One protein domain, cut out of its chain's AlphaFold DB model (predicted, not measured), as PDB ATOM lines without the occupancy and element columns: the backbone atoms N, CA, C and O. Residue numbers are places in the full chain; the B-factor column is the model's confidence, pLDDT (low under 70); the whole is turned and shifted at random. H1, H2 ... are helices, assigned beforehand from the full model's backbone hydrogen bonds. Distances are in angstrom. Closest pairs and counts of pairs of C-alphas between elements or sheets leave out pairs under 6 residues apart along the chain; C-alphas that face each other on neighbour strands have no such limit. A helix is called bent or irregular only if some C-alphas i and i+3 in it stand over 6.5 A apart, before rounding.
ATOM      1  N   LYS A  51       9.274  23.443 -12.678       62.22
ATOM      2  CA  LYS A  51       8.495  23.468 -13.914       62.22
ATOM      3  C   LYS A  51       7.024  23.158 -13.596       62.22
ATOM      4  O   LYS A  51       6.747  22.141 -12.950       62.22
ATOM      5  N   PRO A  52       6.068  23.988 -14.034       70.38
ATOM      6  CA  PRO A  52       4.656  23.783 -13.778       70.38
ATOM      7  C   PRO A  52       4.185  22.493 -14.448       70.38
ATOM      8  O   PRO A  52       4.409  22.268 -15.636       70.38
ATOM      9  N   ARG A  53       3.520  21.636 -13.669       76.38
ATOM     10  CA  ARG A  53       3.009  20.335 -14.130       76.38
ATOM     11  C   ARG A  53       1.598  20.411 -14.723       76.38
ATOM     12  O   ARG A  53       1.166  19.472 -15.378       76.38
ATOM     13  N   SER A  54       0.876  21.511 -14.498       87.12
ATOM     14  CA  SER A  54      -0.482  21.724 -15.015       87.12
ATOM     15  C   SER A  54      -0.487  22.658 -16.228       87.12
ATOM     16  O   SER A  54       0.333  23.571 -16.321       87.12
ATOM     17  N   ASN A  55      -1.452  22.479 -17.140       84.81
ATOM     18  CA  ASN A  55      -1.640  23.359 -18.305       84.81
ATOM     19  C   ASN A  55      -1.804  24.832 -17.886       84.81
ATOM     20  O   ASN A  55      -1.199  25.724 -18.473       84.81
ATOM     21  N   LEU A  56      -2.571  25.072 -16.816       88.56
ATOM     22  CA  LEU A  56      -2.728  26.402 -16.233       88.56
ATOM     23  C   LEU A  56      -1.397  26.950 -15.706       88.56
ATOM     24  O   LEU A  56      -1.070  28.099 -15.976       88.56
ATOM     25  N   GLY A  57      -0.614  26.134 -14.996       87.12
ATOM     26  CA  GLY A  57       0.689  26.549 -14.482       87.12
ATOM     27  C   GLY A  57       1.664  26.938 -15.595       87.12
ATOM     28  O   GLY A  57       2.362  27.936 -15.455       87.12
ATOM     29  N   ILE A  58       1.670  26.203 -16.713       85.50
ATOM     30  CA  ILE A  58       2.489  26.523 -17.895       85.50
ATOM     31  C   ILE A  58       2.092  27.894 -18.451       85.50
ATOM     32  O   ILE A  58       2.940  28.770 -18.590       85.50
ATOM     33  N   LYS A  59       0.791  28.121 -18.669       91.12
ATOM     34  CA  LYS A  59       0.278  29.413 -19.154       91.12
ATOM     35  C   LYS A  59       0.619  30.568 -18.212       91.12
ATOM     36  O   LYS A  59       1.007  31.641 -18.666       91.12
ATOM     37  N   LEU A  60       0.484  30.365 -16.901       90.12
ATOM     38  CA  LEU A  60       0.832  31.377 -15.900       90.12
ATOM     39  C   LEU A  60       2.333  31.690 -15.904       90.12
ATOM     40  O   LEU A  60       2.705  32.855 -15.766       90.12
ATOM     41  N   GLN A  61       3.188  30.683 -16.100       87.94
ATOM     42  CA  GLN A  61       4.626  30.898 -16.228       87.94
ATOM     43  C   GLN A  61       4.969  31.708 -17.484       87.94
ATOM     44  O   GLN A  61       5.707  32.683 -17.377       87.94
ATOM     45  N   GLU A  62       4.396  31.376 -18.642       91.62
ATOM     46  CA  GLU A  62       4.606  32.144 -19.879       91.62
ATOM     47  C   GLU A  62       4.174  33.611 -19.722       91.62
ATOM     48  O   GLU A  62       4.846  34.526 -20.201       91.62
ATOM     49  N   ILE A  63       3.057  33.859 -19.030       91.25
ATOM     50  CA  ILE A  63       2.601  35.220 -18.713       91.25
ATOM     51  C   ILE A  63       3.610  35.925 -17.799       91.25
ATOM     52  O   ILE A  63       3.966  37.073 -18.063       91.25
ATOM     53  N   ARG A  64       4.110  35.247 -16.756       88.75
ATOM     54  CA  ARG A  64       5.128  35.800 -15.850       88.75
ATOM     55  C   ARG A  64       6.399  36.185 -16.605       88.75
ATOM     56  O   ARG A  64       6.917  37.275 -16.384       88.75
ATOM     57  N   GLU A  65       6.881  35.324 -17.496       89.88
ATOM     58  CA  GLU A  65       8.078  35.576 -18.306       89.88
ATOM     59  C   GLU A  65       7.899  36.802 -19.205       89.88
ATOM     60  O   GLU A  65       8.775  37.664 -19.242       89.88
ATOM     61  N   LYS A  66       6.731  36.948 -19.846       93.19
ATOM     62  CA  LYS A  66       6.394  38.141 -20.641       93.19
ATOM     63  C   LYS A  66       6.379  39.420 -19.803       93.19
ATOM     64  O   LYS A  66       6.897  40.439 -20.252       93.19
ATOM     65  N   ILE A  67       5.813  39.376 -18.596       87.88
ATOM     66  CA  ILE A  67       5.774  40.532 -17.685       87.88
ATOM     67  C   ILE A  67       7.194  40.926 -17.267       87.88
ATOM     68  O   ILE A  67       7.552  42.094 -17.366       87.88
ATOM     69  N   VAL A  68       8.030  39.967 -16.865       86.19
ATOM     70  CA  VAL A  68       9.422  40.246 -16.472       86.19
ATOM     71  C   VAL A  68      10.231  40.790 -17.654       86.19
ATOM     72  O   VAL A  68      10.940  41.781 -17.504       86.19
ATOM     73  N   ALA A  69      10.080  40.199 -18.842       89.81
ATOM     74  CA  ALA A  69      10.759  40.648 -20.056       89.81
ATOM     75  C   ALA A  69      10.320  42.047 -20.517       89.81
ATOM     76  O   ALA A  69      11.095  42.738 -21.172       89.81
ATOM     77  N   SER A  70       9.104  42.484 -20.164       91.38
ATOM     78  CA  SER A  70       8.637  43.843 -20.469       91.38
ATOM     79  C   SER A  70       9.443  44.931 -19.751       91.38
ATOM     80  O   SER A  70       9.379  46.091 -20.148       91.38
ATOM     81  N   GLY A  71      10.181  44.573 -18.692       86.12
ATOM     82  CA  GLY A  71      10.974  45.513 -17.902       86.12
ATOM     83  C   GLY A  71      10.139  46.499 -17.080       86.12
ATOM     84  O   GLY A  71      10.713  47.370 -16.431       86.12
ATOM     85  N   VAL A  72       8.806  46.371 -17.086       87.25
ATOM     86  CA  VAL A  72       7.921  47.163 -16.229       87.25
ATOM     87  C   VAL A  72       8.211  46.793 -14.772       87.25
ATOM     88  O   VAL A  72       8.093  45.612 -14.419       87.25
ATOM     89  N   PRO A  73       8.591  47.761 -13.918       85.62
ATOM     90  CA  PRO A  73       8.818  47.499 -12.506       85.62
ATOM     91  C   PRO A  73       7.572  46.884 -11.873       85.62
ATOM     92  O   PRO A  73       6.462  47.396 -12.024       85.62
ATOM     93  N   LEU A  74       7.760  45.764 -11.177       85.94
ATOM     94  CA  LEU A  74       6.689  45.170 -10.391       85.94
ATOM     95  C   LEU A  74       6.382  46.074  -9.196       85.94
ATOM     96  O   LEU A  74       7.274  46.722  -8.651       85.94
ATOM     97  N   LEU A  75       5.113  46.086  -8.798       90.50
ATOM     98  CA  LEU A  75       4.661  46.791  -7.606       90.50
ATOM     99  C   LEU A  75       5.389  46.274  -6.359       90.50
ATOM    100  O   LEU A  75       5.660  45.073  -6.242       90.50
ATOM    101  N   SER A  76       5.669  47.185  -5.426       91.31
ATOM    102  CA  SER A  76       6.124  46.816  -4.085       91.31
ATOM    103  C   SER A  76       5.021  46.072  -3.323       91.31
ATOM    104  O   SER A  76       3.860  46.037  -3.741       91.31
ATOM    105  N   ALA A  77       5.368  45.452  -2.195       87.25
ATOM    106  CA  ALA A  77       4.377  44.769  -1.366       87.25
ATOM    107  C   ALA A  77       3.307  45.753  -0.860       87.25
ATOM    108  O   ALA A  77       2.117  45.437  -0.845       87.25
ATOM    109  N   GLU A  78       3.735  46.963  -0.518       89.69
ATOM    110  CA  GLU A  78       2.895  48.062  -0.060       89.69
ATOM    111  C   GLU A  78       1.928  48.519  -1.164       89.69
ATOM    112  O   GLU A  78       0.722  48.630  -0.930       89.69
ATOM    113  N   ASP A  79       2.428  48.695  -2.391       91.00
ATOM    114  CA  ASP A  79       1.613  49.089  -3.547       91.00
ATOM    115  C   ASP A  79       0.576  48.018  -3.918       91.00
ATOM    116  O   ASP A  79      -0.545  48.337  -4.324       91.00
ATOM    117  N   ILE A  80       0.924  46.734  -3.765       89.94
ATOM    118  CA  ILE A  80       0.001  45.617  -4.003       89.94
ATOM    119  C   ILE A  80      -1.164  45.660  -3.013       89.94
ATOM    120  O   ILE A  80      -2.319  45.490  -3.416       89.94
ATOM    121  N   GLU A  81      -0.895  45.879  -1.726       89.81
ATOM    122  CA  GLU A  81      -1.955  45.970  -0.719       89.81
ATOM    123  C   GLU A  81      -2.842  47.202  -0.935       89.81
ATOM    124  O   GLU A  81      -4.069  47.096  -0.837       89.81
ATOM    125  N   LEU A  82      -2.251  48.330  -1.338       90.00
ATOM    126  CA  LEU A  82      -2.987  49.533  -1.721       90.00
ATOM    127  C   LEU A  82      -3.932  49.274  -2.908       90.00
ATOM    128  O   LEU A  82      -5.122  49.590  -2.844       90.00
ATOM    129  N   GLU A  83      -3.430  48.658  -3.978       89.12
ATOM    130  CA  GLU A  83      -4.221  48.312  -5.165       89.12
ATOM    131  C   GLU A  83      -5.344  47.314  -4.824       89.12
ATOM    132  O   GLU A  83      -6.489  47.469  -5.264       89.12
ATOM    133  N   LYS A  84      -5.063  46.308  -3.983       89.19
ATOM    134  CA  LYS A  84      -6.073  45.353  -3.493       89.19
ATOM    135  C   LYS A  84      -7.171  46.050  -2.694       89.19
ATOM    136  O   LYS A  84      -8.345  45.722  -2.884       89.19
ATOM    137  N   ALA A  85      -6.814  46.987  -1.815       85.94
ATOM    138  CA  ALA A  85      -7.771  47.750  -1.018       85.94
ATOM    139  C   ALA A  85      -8.674  48.626  -1.902       85.94
ATOM    140  O   ALA A  85      -9.896  48.615  -1.727       85.94
ATOM    141  N   LYS A  86      -8.098  49.296  -2.913       84.75
ATOM    142  CA  LYS A  86      -8.839  50.077  -3.919       84.75
ATOM    143  C   LYS A  86      -9.837  49.213  -4.691       84.75
ATOM    144  O   LYS A  86     -11.017  49.550  -4.756       84.75
ATOM    145  N   ARG A  87      -9.413  48.051  -5.205       85.81
ATOM    146  CA  ARG A  87     -10.294  47.141  -5.970       85.81
ATOM    147  C   ARG A  87     -11.390  46.479  -5.140       85.81
ATOM    148  O   ARG A  87     -12.405  46.074  -5.697       85.81
ATOM    149  N   ARG A  88     -11.193  46.351  -3.827       84.56
ATOM    150  CA  ARG A  88     -12.202  45.825  -2.894       84.56
ATOM    151  C   ARG A  88     -13.184  46.894  -2.396       84.56
ATOM    152  O   ARG A  88     -14.084  46.549  -1.639       84.56
ATOM    153  N   GLY A  89     -13.032  48.155  -2.820       73.62
ATOM    154  CA  GLY A  89     -13.908  49.266  -2.428       73.62
ATOM    155  C   GLY A  89     -13.639  49.829  -1.026       73.62
ATOM    156  O   GLY A  89     -14.505  50.495  -0.473       73.62
ATOM    157  N   GLY A  90     -12.472  49.550  -0.433       61.94
ATOM    158  CA  GLY A  90     -12.131  49.949   0.941       61.94
ATOM    159  C   GLY A  90     -11.312  51.236   1.072       61.94
ATOM    160  O   GLY A  90     -10.928  51.584   2.183       61.94
ATOM    161  N   PHE A  91     -11.003  51.928  -0.027       53.72
ATOM    162  CA  PHE A  91     -10.210  53.158   0.021       53.72
ATOM    163  C   PHE A  91     -11.134  54.375   0.161       53.72
ATOM    164  O   PHE A  91     -11.584  54.942  -0.830       53.72
TER     165      PHE A  91
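AT A GLANCE: This is residues 51 to 91 of the 96 residues of an uncharacterized protein of Planktothrix agardhii NIES-204 (UniProt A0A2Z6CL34). Two separate helices stand at the two ends of a wide, open U, with the stretch of residues 70 to 76 running between them and the space between the arms empty. The longer helix, H1, makes one arm, H2 lies in the other, and neither packs on the other. The printed part has 41 residues with two named helices, H1 then H2 along the chain, and no named strand; the class is all helix. The whole is only just extended, close to loose, with a radius of gyration of the C-alphas of 13.8 A, and its outline is flat, with spans of 37 by 23 by 12 A.

HOW THE PARTS SIT: The longest helix is H1, residues 55 to 69. H2, residues 77 to 87, follows it after a short link of 7 residues. H1 and H2 are apart, with no C-alpha of the one within 8 A of the other. Residues 62 to 74, of which 62 to 69 belong to H1, stand free, and so do residues 76 to 81, of which 77 to 81 belong to H2. In both H1 and H2 every O i to N i+4 pair is within hydrogen-bond range.

IN THESE COORDINATES: H1 begins at C-alpha 55, at (-1.640, 23.359, -18.305), and ends at C-alpha 69, at (10.759, 40.648, -20.056), 21.3 A from first to last C-alpha. H2 runs from Ala 77 to Arg 87, 15.6 A from first to last C-alpha, and its last C-alpha is at (-10.294, 47.141, -5.970). Neither helix is bent.

THE WHOLE: The two C-alphas farthest apart are those of Arg 53 and Phe 91, at 38.1 A. The printed part, residues 51 to 91, has no cut. The mean pLDDT of the printed part is 85.2; confidence is under 70 at residue 51 and at residues 90 to 91.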